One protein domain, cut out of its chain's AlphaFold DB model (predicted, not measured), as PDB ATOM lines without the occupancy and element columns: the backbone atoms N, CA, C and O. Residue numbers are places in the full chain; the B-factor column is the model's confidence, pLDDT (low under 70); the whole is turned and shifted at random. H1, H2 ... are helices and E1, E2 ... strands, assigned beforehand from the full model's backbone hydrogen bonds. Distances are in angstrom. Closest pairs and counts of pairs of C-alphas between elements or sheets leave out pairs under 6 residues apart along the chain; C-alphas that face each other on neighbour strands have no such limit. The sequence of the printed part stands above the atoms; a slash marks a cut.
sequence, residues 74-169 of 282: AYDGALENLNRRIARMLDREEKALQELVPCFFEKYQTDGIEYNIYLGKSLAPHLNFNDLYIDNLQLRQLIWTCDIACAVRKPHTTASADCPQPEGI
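This is residues 74 to 169 of the 282 residues of an uncharacterized protein of Lewinella litorea (UniProt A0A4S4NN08). Two long helices, H1 and H2, run side by side in opposite ways, and a two-stranded hairpin, E1 and E2, packs alongside H1. Together they make a rod, with the unnamed loop of residues 119 to 130 at one end and the unnamed tail of residues 154 to 169 at the other. The printed part has 96 residues, with two named helices and two named strands in the order H1, E1, E2, H2; the sheet has the order E1, E2, antiparallel, and the class is mostly helix. The whole is loose, with a radius of gyration of the C-alphas of 16.5 A, and spans 52 by 21 by 20 A.

Find C-alpha 74 at (189.819, 154.083, 169.594); from there helix H1 runs through residues 74 to 98 and covers 36.1 A from first to last C-alpha, ending at C-alpha 98 at (194.405, 120.910, 183.153). Read on to residues 104 to 109 for strand E1, and to residues 113 to 118 for strand E2; each is 16.7 A from first to last C-alpha. After residues 119 to 130, helix H2 takes residues 131 to 153 over 33.6 A and ends at C-alpha 153 at (182.837, 146.030, 184.909).

Start at H1, which touches H2 with its residues 82 to 93 alone; H2 touches H1 with its residues 144 to 152 alone. Look for the closest C-alphas at Ile 86 and Ile 148, 6.5 A apart. The two helices stand at a shallow tilt of 29 degrees and run opposite ways. Their backbones have every O i to N i+4 pair within hydrogen-bond range. Turn next to the strands: the closest C-alphas of H1 and E1 are those of Glu 94 and Phe 105, 7.0 A apart. Those of H1 and E2 are Asn 83 and Ile 113, 6.8 A apart. E1 and E2 form a hairpin, antiparallel at 168 degrees between their directions. Check N 106 and O 116 at 2.9 A, and N 114 and O 108 at 2.9 A, both within hydrogen-bond range. E1 and H2 are apart.

The two C-alphas farthest apart are those of Asn 128 and Glu 167, 52.2 A. Compare the first and last printed C-alphas, Ala 74 and Ile 169, which are 7.7 A apart. The printed part has no cut. The links H1 to E1 and E1 to E2 are tight, and the link E2 to H2, 12 residues, is long. In the B-factor column the mean pLDDT of the printed part is 81.6, and residues 155 to 169 are under 70, where the model's confidence is low.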
ATOM      1  N   ALA A  74     190.043 154.087 168.159       80.81
ATOM      2  CA  ALA A  74     189.819 154.083 169.594       80.81
ATOM      3  C   ALA A  74     188.952 152.889 170.038       80.81
ATOM      4  O   ALA A  74     189.316 152.178 170.977       80.81
ATOM      5  N   TYR A  75     187.833 152.638 169.352       84.06
ATOM      6  CA  TYR A  75     186.974 151.483 169.613       84.06
ATOM      7  C   TYR A  75     187.705 150.155 169.380       84.06
ATOM      8  O   TYR A  75     187.706 149.302 170.265       84.06
ATOM      9  N   ASP A  76     188.379 150.004 168.237       84.12
ATOM     10  CA  ASP A  76     189.123 148.795 167.871       84.12
ATOM     11  C   ASP A  76     190.213 148.492 168.917       84.12
ATOM     12  O   ASP A  76     190.337 147.362 169.394       84.12
ATOM     13  N   GLY A  77     190.945 149.520 169.365       83.88
ATOM     14  CA  GLY A  77     191.938 149.393 170.432       83.88
ATOM     15  C   GLY A  77     191.331 149.034 171.792       83.88
ATOM     16  O   GLY A  77     191.897 148.224 172.533       83.88
ATOM     17  N   ALA A  78     190.167 149.590 172.144       84.56
ATOM     18  CA  ALA A  78     189.451 149.220 173.365       84.56
ATOM     19  C   ALA A  78     188.982 147.754 173.323       84.56
ATOM     20  O   ALA A  78     189.158 147.025 174.304       84.56
ATOM     21  N   LEU A  79     188.458 147.309 172.178       87.62
ATOM     22  CA  LEU A  79     187.987 145.945 171.953       87.62
ATOM     23  C   LEU A  79     189.129 144.931 172.030       87.62
ATOM     24  O   LEU A  79     189.020 143.910 172.712       87.62
ATOM     25  N   GLU A  80     190.258 145.227 171.385       86.94
ATOM     26  CA  GLU A  80     191.436 144.366 171.429       86.94
ATOM     27  C   GLU A  80     191.973 144.226 172.861       86.94
ATOM     28  O   GLU A  80     192.296 143.121 173.310       86.94
ATOM     29  N   ASN A  81     192.020 145.329 173.611       86.25
ATOM     30  CA  ASN A  81     192.444 145.327 175.008       86.25
ATOM     31  C   ASN A  81     191.496 144.515 175.902       86.25
ATOM     32  O   ASN A  81     191.963 143.722 176.729       86.25
ATOM     33  N   LEU A  82     190.181 144.668 175.716       88.69
ATOM     34  CA  LEU A  82     189.167 143.893 176.430       88.69
ATOM     35  C   LEU A  82     189.326 142.394 176.152       88.69
ATOM     36  O   LEU A  82     189.480 141.605 177.087       88.69
ATOM     37  N   ASN A  83     189.381 142.004 174.877       90.56
ATOM     38  CA  ASN A  83     189.552 140.608 174.483       90.56
ATOM     39  C   ASN A  83     190.866 140.031 175.026       90.56
ATOM     40  O   ASN A  83     190.894 138.944 175.598       90.56
ATOM     41  N   ARG A  84     191.966 140.786 174.973       89.44
ATOM     42  CA  ARG A  84     193.245 140.352 175.554       89.44
ATOM     43  C   ARG A  84     193.147 140.101 177.060       89.44
ATOM     44  O   ARG A  84     193.765 139.164 177.569       89.44
ATOM     45  N   ARG A  85     192.384 140.921 177.787       89.88
ATOM     46  CA  ARG A  85     192.158 140.755 179.229       89.88
ATOM     47  C   ARG A  85     191.361 139.488 179.528       89.88
ATOM     48  O   ARG A  85     191.808 138.692 180.351       89.88
ATOM     49  N   ILE A  86     190.242 139.282 178.835       92.31
ATOM     50  CA  ILE A  86     189.399 138.090 179.004       92.31
ATOM     51  C   ILE A  86     190.191 136.828 178.636       92.31
ATOM     52  O   ILE A  86     190.214 135.869 179.404       92.31
ATOM     53  N   ALA A  87     190.928 136.849 177.520       92.12
ATOM     54  CA  ALA A  87     191.764 135.733 177.085       92.12
ATOM     55  C   ALA A  87     192.793 135.330 178.150       92.12
ATOM     56  O   ALA A  87     192.943 134.146 178.428       92.12
ATOM     57  N   ARG A  88     193.455 136.301 178.798       92.31
ATOM     58  CA  ARG A  88     194.412 136.031 179.886       92.31
ATOM     59  C   ARG A  88     193.759 135.423 181.124       92.31
ATOM     60  O   ARG A  88     194.418 134.655 181.821       92.31
ATOM     61  N   MET A  89     192.520 135.804 181.441       93.62
ATOM     62  CA  MET A  89     191.774 135.192 182.543       93.62
ATOM     63  C   MET A  89     191.455 133.735 182.206       93.62
ATOM     64  O   MET A  89     191.801 132.852 182.983       93.62
ATOM     65  N   LEU A  90     190.932 133.477 181.003       93.44
ATOM     66  CA  LEU A  90     190.659 132.121 180.524       93.44
ATOM     67  C   LEU A  90     191.918 131.245 180.477       93.44
ATOM     68  O   LEU A  90     191.859 130.102 180.901       93.44
ATOM     69  N   ASP A  91     193.070 131.776 180.054       93.12
ATOM     70  CA  ASP A  91     194.329 131.012 180.003       93.12
ATOM     71  C   ASP A  91     194.814 130.566 181.396       93.12
ATOM     72  O   ASP A  91     195.494 129.546 181.534       93.12
ATOM     73  N   ARG A  92     194.516 131.340 182.449       92.81
ATOM     74  CA  ARG A  92     194.834 130.950 183.835       92.81
ATOM     75  C   ARG A  92     193.920 129.827 184.299       92.81
ATOM     76  O   ARG A  92     194.397 128.860 184.887       92.81
ATOM     77  N   GLU A  93     192.639 129.954 183.991       91.25
ATOM     78  CA  GLU A  93     191.635 128.968 184.355       91.25
ATOM     79  C   GLU A  93     191.795 127.654 183.584       91.25
ATOM     80  O   GLU A  93     191.673 126.578 184.164       91.25
ATOM     81  N   GLU A  94     192.182 127.717 182.309       92.31
ATOM     82  CA  GLU A  94     192.568 126.547 181.524       92.31
ATOM     83  C   GLU A  94     193.716 125.794 182.207       92.31
ATOM     84  O   GLU A  94     193.608 124.590 182.428       92.31
ATOM     85  N   LYS A  95     194.793 126.485 182.609       92.38
ATOM     86  CA  LYS A  95     195.917 125.846 183.318       92.38
ATOM     87  C   LYS A  95     195.467 125.183 184.618       92.38
ATOM     88  O   LYS A  95     195.798 124.023 184.850       92.38
ATOM     89  N   ALA A  96     194.670 125.888 185.420       90.81
ATOM     90  CA  ALA A  96     194.121 125.349 186.661       90.81
ATOM     91  C   ALA A  96     193.182 124.154 186.423       90.81
ATOM     92  O   ALA A  96     193.051 123.288 187.286       90.81
ATOM     93  N   LEU A  97     192.505 124.093 185.272       89.00
ATOM     94  CA  LEU A  97     191.668 122.957 184.901       89.00
ATOM     95  C   LEU A  97     192.495 121.749 184.474       89.00
ATOM     96  O   LEU A  97     192.210 120.644 184.927       89.00
ATOM     97  N   GLN A  98     193.522 121.967 183.651       88.50
ATOM     98  CA  GLN A  98     194.405 120.910 183.153       88.50
ATOM     99  C   GLN A  98     195.134 120.177 184.289       88.50
ATOM    100  O   GLN A  98     195.397 118.982 184.174       88.50
ATOM    101  N   GLU A  99     195.431 120.867 185.396       87.12
ATOM    102  CA  GLU A  99     195.996 120.255 186.609       87.12
ATOM    103  C   GLU A  99     195.020 119.296 187.314       87.12
ATOM    104  O   GLU A  99     195.452 118.338 187.954       87.12
ATOM    105  N   LEU A 100     193.708 119.531 187.195       83.75
ATOM    106  CA  LEU A 100     192.669 118.715 187.833       83.75
ATOM    107  C   LEU A 100     192.188 117.573 186.938       83.75
ATOM    108  O   LEU A 100     191.996 116.450 187.403       83.75
ATOM    109  N   VAL A 101     191.937 117.867 185.663       83.81
ATOM    110  CA  VAL A 101     191.442 116.904 184.684       83.81
ATOM    111  C   VAL A 101     191.993 117.252 183.298       83.81
ATOM    112  O   VAL A 101     191.787 118.370 182.826       83.81
ATOM    113  N   PRO A 102     192.649 116.307 182.597       86.12
ATOM    114  CA  PRO A 102     193.029 116.506 181.209       86.12
ATOM    115  C   PRO A 102     191.778 116.756 180.367       86.12
ATOM    116  O   PRO A 102     190.891 115.901 180.261       86.12
ATOM    117  N   CYS A 103     191.709 117.937 179.768       86.81
ATOM    118  CA  CYS A 103     190.613 118.360 178.907       86.81
ATOM    119  C   CYS A 103     191.162 118.977 177.620       86.81
ATOM    120  O   CYS A 103     192.301 119.435 177.570       86.81
ATOM    121  N   PHE A 104     190.357 119.013 176.565       87.69
ATOM    122  CA  PHE A 104     190.676 119.812 175.387       87.69
ATOM    123  C   PHE A 104     189.950 121.150 175.506       87.69
ATOM    124  O   PHE A 104     188.720 121.183 175.545       87.69
ATOM    125  N   PHE A 105     190.713 122.236 175.604       89.44
ATOM    126  CA  PHE A 105     190.190 123.593 175.698       89.44
ATOM    127  C   PHE A 105     190.337 124.272 174.336       89.44
ATOM    128  O   PHE A 105     191.434 124.396 173.795       89.44
ATOM    129  N   GLU A 106     189.219 124.682 173.755       88.19
ATOM    130  CA  GLU A 106     189.160 125.291 172.435       88.19
ATOM    131  C   GLU A 106     188.702 126.741 172.576       88.19
ATOM    132  O   GLU A 106     187.656 126.991 173.167       88.19
ATOM    133  N   LYS A 107     189.465 127.695 172.037       89.38
ATOM    134  CA  LYS A 107     189.199 129.133 172.166       89.38
ATOM    135  C   LYS A 107     189.166 129.804 170.796       89.38
ATOM    136  O   LYS A 107     190.060 129.591 169.976       89.38
ATOM    137  N   TYR A 108     188.174 130.661 170.586       86.25
ATOM    138  CA  TYR A 108     187.979 131.463 169.385       86.25
ATOM    139  C   TYR A 108     187.838 132.932 169.762       86.25
ATOM    140  O   TYR A 108     187.089 133.278 170.672       86.25
ATOM    141  N   GLN A 109     188.562 133.792 169.051       84.56
ATOM    142  CA  GLN A 109     188.504 135.234 169.234       84.56
ATOM    143  C   GLN A 109     188.090 135.884 167.915       84.56
ATOM    144  O   GLN A 109     188.743 135.689 166.889       84.56
ATOM    145  N   THR A 110     186.998 136.637 167.965       78.44
ATOM    146  CA  THR A 110     186.504 137.497 166.886       78.44
ATOM    147  C   THR A 110     186.274 138.886 167.488       78.44
ATOM    148  O   THR A 110     187.202 139.448 168.072       78.44
ATOM    149  N   ASP A 111     185.047 139.401 167.428       77.88
ATOM    150  CA  ASP A 111     184.628 140.604 168.149       77.88
ATOM    151  C   ASP A 111     184.396 140.303 169.642       77.88
ATOM    152  O   ASP A 111     184.417 141.202 170.472       77.88
ATOM    153  N   GLY A 112     184.240 139.028 170.006       85.44
ATOM    154  CA  GLY A 112     184.200 138.547 171.385       85.44
ATOM    155  C   GLY A 112     185.062 137.302 171.574       85.44
ATOM    156  O   GLY A 112     185.877 136.951 170.714       85.44
ATOM    157  N   ILE A 113     184.870 136.619 172.704       90.25
ATOM    158  CA  ILE A 113     185.551 135.356 172.997       90.25
ATOM    159  C   ILE A 113     184.536 134.240 173.169       90.25
ATOM    160  O   ILE A 113     183.685 134.286 174.053       90.25
ATOM    161  N   GLU A 114     184.696 133.203 172.358       90.31
ATOM    162  CA  GLU A 114     183.987 131.940 172.488       90.31
ATOM    163  C   GLU A 114     184.977 130.862 172.927       90.31
ATOM    164  O   GLU A 114     186.119 130.821 172.464       90.31
ATOM    165  N   TYR A 115     184.551 129.958 173.802       90.69
ATOM    166  CA  TYR A 115     185.371 128.816 174.182       90.69
ATOM    167  C   TYR A 115     184.520 127.573 174.438       90.69
ATOM    168  O   TYR A 115     183.379 127.669 174.885       90.69
ATOM    169  N   ASN A 116     185.088 126.402 174.154       88.56
ATOM    170  CA  ASN A 116     184.499 125.098 174.435       88.56
ATOM    171  C   ASN A 116     185.484 124.275 175.259       88.56
ATOM    172  O   ASN A 116     186.689 124.291 175.008       88.56
ATOM    173  N   ILE A 117     184.958 123.517 176.214       87.62
ATOM    174  CA  ILE A 117     185.748 122.610 177.040       87.62
ATOM    175  C   ILE A 117     185.231 121.203 176.794       87.62
ATOM    176  O   ILE A 117     184.068 120.901 177.055       87.62
ATOM    177  N   TYR A 118     186.103 120.336 176.294       85.38
ATOM    178  CA  TYR A 118     185.782 118.943 176.038       85.38
ATOM    179  C   TYR A 118     186.491 118.070 177.065       85.38
ATOM    180  O   TYR A 118     187.714 118.112 177.209       85.38
ATOM    181  N   LEU A 119     185.717 117.243 177.761       82.25
ATOM    182  CA  LEU A 119     186.214 116.237 178.688       82.25
ATOM    183  C   LEU A 119     185.574 114.885 178.388       82.25
ATOM    184  O   LEU A 119     184.440 114.801 177.920       82.25
ATOM    185  N   GLY A 120     186.301 113.810 178.669       80.38
ATOM    186  CA  GLY A 120     185.771 112.465 178.504       80.38
ATOM    187  C   GLY A 120     186.846 111.397 178.575       80.38
ATOM    188  O   GLY A 120     188.039 111.671 178.435       80.38
ATOM    189  N   LYS A 121     186.409 110.145 178.727       80.94
ATOM    190  CA  LYS A 121     187.300 108.978 178.799       80.94
ATOM    191  C   LYS A 121     188.239 108.861 177.591       80.94
ATOM    192  O   LYS A 121     189.360 108.401 177.742       80.94
ATOM    193  N   SER A 122     187.813 109.294 176.405       80.81
ATOM    194  CA  SER A 122     188.662 109.267 175.204       80.81
ATOM    195  C   SER A 122     189.830 110.261 175.262       80.81
ATOM    196  O   SER A 122     190.862 109.997 174.657       80.81
ATOM    197  N   LEU A 123     189.679 111.379 175.981       79.94
ATOM    198  CA  LEU A 123     190.734 112.385 176.181       79.94
ATOM    199  C   LEU A 123     191.622 112.047 177.383       79.94
ATOM    200  O   LEU A 123     192.807 112.359 177.384       79.94
ATOM    201  N   ALA A 124     191.057 111.365 178.380       81.62
ATOM    202  CA  ALA A 124     191.759 110.938 179.581       81.62
ATOM    203  C   ALA A 124     191.503 109.444 179.887       81.62
ATOM    204  O   ALA A 124     190.766 109.126 180.825       81.62
ATOM    205  N   PRO A 125     192.108 108.501 179.135       80.62
ATOM    206  CA  PRO A 125     191.807 107.067 179.257       80.62
ATOM    207  C   PRO A 125     192.165 106.467 180.617       80.62
ATOM    208  O   PRO A 125     191.580 105.469 181.032       80.62
ATOM    209  N   HIS A 126     193.138 107.077 181.296       81.25
ATOM    210  CA  HIS A 126     193.654 106.647 182.593       81.25
ATOM    211  C   HIS A 126     192.811 107.144 183.776       81.25
ATOM    212  O   HIS A 126     193.015 106.692 184.900       81.25
ATOM    213  N   LEU A 127     191.869 108.062 183.538       79.75
ATOM    214  CA  LEU A 127     190.979 108.590 184.563       79.75
ATOM    215  C   LEU A 127     189.674 107.793 184.607       79.75
ATOM    216  O   LEU A 127     189.005 107.578 183.592       79.75
ATOM    217  N   ASN A 128     189.277 107.401 185.818       82.31
ATOM    218  CA  ASN A 128     187.943 106.869 186.075       82.31
ATOM    219  C   ASN A 128     186.939 108.019 186.015       82.31
ATOM    220  O   ASN A 128     186.676 108.697 187.008       82.31
ATOM    221  N   PHE A 129     186.420 108.253 184.815       80.38
ATOM    222  CA  PHE A 129     185.478 109.325 184.546       80.38
ATOM    223  C   PHE A 129     184.170 109.122 185.326       80.38
ATOM    224  O   PHE A 129     183.563 108.053 185.275       80.38
ATOM    225  N   ASN A 130     183.747 110.167 186.030       84.19
ATOM    226  CA  ASN A 130     182.524 110.245 186.821       84.19
ATOM    227  C   ASN A 130     181.765 111.523 186.428       84.19
ATOM    228  O   ASN A 130     182.388 112.551 186.167       84.19
ATOM    229  N   ASP A 131     180.437 111.482 186.414       83.25
ATOM    230  CA  ASP A 131     179.614 112.643 186.057       83.25
ATOM    231  C   ASP A 131     179.853 113.853 186.987       83.25
ATOM    232  O   ASP A 131     179.685 114.994 186.563       83.25
ATOM    233  N   LEU A 132     180.368 113.626 188.204       86.00
ATOM    234  CA  LEU A 132     180.810 114.678 189.125       86.00
ATOM    235  C   LEU A 132     181.857 115.624 188.509       86.00
ATOM    236  O   LEU A 132     181.875 116.808 188.836       86.00
ATOM    237  N   TYR A 133     182.725 115.143 187.611       85.88
ATOM    238  CA  TYR A 133     183.689 116.020 186.931       85.88
ATOM    239  C   TYR A 133     182.994 117.006 185.985       85.88
ATOM    240  O   TYR A 133     183.438 118.145 185.871       85.88
ATOM    241  N   ILE A 134     181.908 116.582 185.325       85.88
ATOM    242  CA  ILE A 134     181.119 117.447 184.437       85.88
ATOM    243  C   ILE A 134     180.376 118.492 185.271       85.88
ATOM    244  O   ILE A 134     180.465 119.675 184.959       85.88
ATOM    245  N   ASP A 135     179.708 118.064 186.342       88.88
ATOM    246  CA  ASP A 135     178.953 118.947 187.246       88.88
ATOM    247  C   ASP A 135     179.865 120.028 187.861       88.88
ATOM    248  O   ASP A 135     179.576 121.223 187.808       88.88
ATOM    249  N   ASN A 136     181.051 119.630 188.335       89.25
ATOM    250  CA  ASN A 136     182.048 120.567 188.857       89.25
ATOM    251  C   ASN A 136     182.577 121.526 187.785       89.25
ATOM    252  O   ASN A 136     182.803 122.701 188.076       89.25
ATOM    253  N   LEU A 137     182.790 121.048 186.556       90.19
ATOM    254  CA  LEU A 137     183.227 121.908 185.461       90.19
ATOM    255  C   LEU A 137     182.150 122.931 185.090       90.19
ATOM    256  O   LEU A 137     182.484 124.090 184.864       90.19
ATOM    257  N   GLN A 138     180.881 122.524 185.042       92.25
ATOM    258  CA  GLN A 138     179.755 123.416 184.756       92.25
ATOM    259  C   GLN A 138     179.654 124.518 185.809       92.25
ATOM    260  O   GLN A 138     179.614 125.696 185.455       92.25
ATOM    261  N   LEU A 139     179.711 124.160 187.096       94.00
ATOM    262  CA  LEU A 139     179.745 125.141 188.179       94.00
ATOM    263  C   LEU A 139     180.923 126.110 188.024       94.00
ATOM    264  O   LEU A 139     180.766 127.327 188.104       94.00
ATOM    265  N   ARG A 140     182.110 125.564 187.768       92.75
ATOM    266  CA  ARG A 140     183.341 126.333 187.618       92.75
ATOM    267  C   ARG A 140     183.296 127.277 186.413       92.75
ATOM    268  O   ARG A 140     183.717 128.422 186.539       92.75
ATOM    269  N   GLN A 141     182.707 126.852 185.294       94.12
ATOM    270  CA  GLN A 141     182.466 127.703 184.126       94.12
ATOM    271  C   GLN A 141     181.612 128.924 184.498       94.12
ATOM    272  O   GLN A 141     181.932 130.041 184.088       94.12
ATOM    273  N   LEU A 142     180.554 128.735 185.295       95.69
ATOM    274  CA  LEU A 142     179.683 129.831 185.733       95.69
ATOM    275  C   LEU A 142     180.411 130.800 186.671       95.69
ATOM    276  O   LEU A 142     180.305 132.009 186.478       95.69
ATOM    277  N   ILE A 143     181.188 130.282 187.629       95.25
ATOM    278  CA  ILE A 143     182.006 131.098 188.541       95.25
ATOM    279  C   ILE A 143     182.961 131.985 187.739       95.25
ATOM    280  O   ILE A 143     182.941 133.205 187.881       95.25
ATOM    281  N   TRP A 144     183.730 131.396 186.822       93.25
ATOM    282  CA  TRP A 144     184.689 132.141 186.005       93.25
ATOM    283  C   TRP A 144     184.021 133.154 185.090       93.25
ATOM    284  O   TRP A 144     184.565 134.225 184.839       93.25
ATOM    285  N   THR A 145     182.824 132.834 184.602       94.75
ATOM    286  CA  THR A 145     182.038 133.766 183.795       94.75
ATOM    287  C   THR A 145     181.632 134.988 184.618       94.75
ATOM    288  O   THR A 145     181.758 136.113 184.132       94.75
ATOM    289  N   CYS A 146     181.229 134.789 185.876       94.69
ATOM    290  CA  CYS A 146     180.952 135.888 186.800       94.69
ATOM    291  C   CYS A 146     182.226 136.687 187.109       94.69
ATOM    292  O   CYS A 146     182.213 137.909 187.007       94.69
ATOM    293  N   ASP A 147     183.350 136.020 187.391       93.94
ATOM    294  CA  ASP A 147     184.634 136.686 187.650       93.94
ATOM    295  C   ASP A 147     185.086 137.552 186.466       93.94
ATOM    296  O   ASP A 147     185.556 138.678 186.654       93.94
ATOM    297  N   ILE A 148     184.923 137.047 185.239       93.00
ATOM    298  CA  ILE A 148     185.198 137.787 184.005       93.00
ATOM    299  C   ILE A 148     184.276 139.005 183.901       93.00
ATOM    300  O   ILE A 148     184.776 140.108 183.681       93.00
ATOM    301  N   ALA A 149     182.966 138.843 184.098       92.69
ATOM    302  CA  ALA A 149     182.014 139.953 184.048       92.69
ATOM    303  C   ALA A 149     182.342 141.040 185.083       92.69
ATOM    304  O   ALA A 149     182.458 142.217 184.736       92.69
ATOM    305  N   CYS A 150     182.623 140.646 186.325       90.62
ATOM    306  CA  CYS A 150     183.039 141.550 187.393       90.62
ATOM    307  C   CYS A 150     184.372 142.243 187.088       90.62
ATOM    308  O   CYS A 150     184.560 143.420 187.407       90.62
ATOM    309  N   ALA A 151     185.325 141.532 186.482       89.00
ATOM    310  CA  ALA A 151     186.592 142.117 186.072       89.00
ATOM    311  C   ALA A 151     186.381 143.171 184.981       89.00
ATOM    312  O   ALA A 151     186.948 144.257 185.095       89.00
ATOM    313  N   VAL A 152     185.567 142.880 183.965       87.19
ATOM    314  CA  VAL A 152     185.263 143.814 182.873       87.19
ATOM    315  C   VAL A 152     184.545 145.062 183.384       87.19
ATOM    316  O   VAL A 152     184.970 146.161 183.037       87.19
ATOM    317  N   ARG A 153     183.562 144.909 184.283       83.19
ATOM    318  CA  ARG A 153     182.837 146.030 184.909       83.19
ATOM    319  C   ARG A 153     183.756 146.969 185.694       83.19
ATOM    320  O   ARG A 153     183.475 148.157 185.822       83.19
ATOM    321  N   LYS A 154     184.858 146.457 186.256       77.25
ATOM    322  CA  LYS A 154     185.840 147.288 186.966       77.25
ATOM    323  C   LYS A 154     186.661 148.091 185.947       77.25
ATOM    324  O   LYS A 154     187.470 147.481 185.231       77.25
ATOM    325  N   PRO A 155     186.526 149.435 185.909       60.84
ATOM    326  CA  PRO A 155     187.311 150.263 185.008       60.84
ATOM    327  C   PRO A 155     188.801 150.082 185.310       60.84
ATOM    328  O   PRO A 155     189.223 150.050 186.472       60.84
ATOM    329  N   HIS A 156     189.604 149.932 184.258       56.59
ATOM    330  CA  HIS A 156     191.050 149.819 184.390       56.59
ATOM    331  C   HIS A 156     191.589 151.134 184.970       56.59
ATOM    332  O   HIS A 156     191.635 152.157 184.302       56.59
ATOM    333  N   THR A 157     192.019 151.112 186.230       46.34
ATOM    334  CA  THR A 157     192.684 152.255 186.886       46.34
ATOM    335  C   THR A 157     194.137 152.415 186.435       46.34
ATOM    336  O   THR A 157     194.802 153.383 186.791       46.34
ATOM    337  N   THR A 158     194.653 151.472 185.648       41.81
ATOM    338  CA  THR A 158     196.011 151.516 185.115       41.81
ATOM    339  C   THR A 158     195.967 151.965 183.663       41.81
ATOM    340  O   THR A 158     195.962 151.138 182.751       41.81
ATOM    341  N   ALA A 159     195.974 153.279 183.460       41.47
ATOM    342  CA  ALA A 159     196.544 153.860 182.256       41.47
ATOM    343  C   ALA A 159     198.027 153.451 182.217       41.47
ATOM    344  O   ALA A 159     198.887 154.091 182.816       41.47
ATOM    345  N   SER A 160     198.336 152.308 181.608       40.97
ATOM    346  CA  SER A 160     199.714 151.986 181.248       40.97
ATOM    347  C   SER A 160     200.157 153.001 180.198       40.97
ATOM    348  O   SER A 160     199.481 153.148 179.183       40.97
ATOM    349  N   ALA A 161     201.280 153.683 180.437       45.50
ATOM    350  CA  ALA A 161     201.807 154.747 179.575       45.50
ATOM    351  C   ALA A 161     201.993 154.330 178.098       45.50
ATOM    352  O   ALA A 161     201.992 155.187 177.220       45.50
ATOM    353  N   ASP A 162     202.090 153.026 177.828       41.75
ATOM    354  CA  ASP A 162     202.303 152.455 176.491       41.75
ATOM    355  C   ASP A 162     201.009 152.210 175.694       41.75
ATOM    356  O   ASP A 162     201.061 151.847 174.520       41.75
ATOM    357  N   CYS A 163     199.836 152.371 176.313       40.38
ATOM    358  CA  CYS A 163     198.553 152.233 175.632       40.38
ATOM    359  C   CYS A 163     197.526 153.133 176.329       40.38
ATOM    360  O   CYS A 163     196.877 152.689 177.281       40.38
ATOM    361  N   PRO A 164     197.396 154.408 175.919       45.16
ATOM    362  CA  PRO A 164     196.283 155.221 176.372       45.16
ATOM    363  C   PRO A 164     195.006 154.511 175.923       45.16
ATOM    364  O   PRO A 164     194.729 154.419 174.726       45.16
ATOM    365  N   GLN A 165     194.231 153.972 176.872       48.28
ATOM    366  CA  GLN A 165     192.826 153.728 176.577       48.28
ATOM    367  C   GLN A 165     192.271 155.080 176.118       48.28
ATOM    368  O   GLN A 165     192.484 156.070 176.822       48.28
ATOM    369  N   PRO A 166     191.632 155.162 174.943       50.72
ATOM    370  CA  PRO A 166     190.969 156.387 174.540       50.72
ATOM    371  C   PRO A 166     189.966 156.717 175.641       50.72
ATOM    372  O   PRO A 166     189.067 155.925 175.933       50.72
ATOM    373  N   GLU A 167     190.205 157.832 176.325       49.38
ATOM    374  CA  GLU A 167     189.390 158.282 177.443       49.38
ATOM    375  C   GLU A 167     187.914 158.265 177.011       49.38
ATOM    376  O   GLU A 167     187.518 158.988 176.099       49.38
ATOM    377  N   GLY A 168     187.104 157.399 177.629       57.91
ATOM    378  CA  GLY A 168     185.646 157.419 177.473       57.91
ATOM    379  C   GLY A 168     184.979 156.271 176.707       57.91
ATOM    380  O   GLY A 168     183.755 156.303 176.602       57.91
ATOM    381  N   ILE A 169     185.693 155.249 176.214       68.25
ATOM    382  CA  ILE A 169     185.030 154.060 175.632       68.25
ATOM    383  C   ILE A 169     184.903 152.955 176.689       68.25
ATOM    384  O   ILE A 169     185.870 152.261 176.998       68.25
TER     385      ILE A 169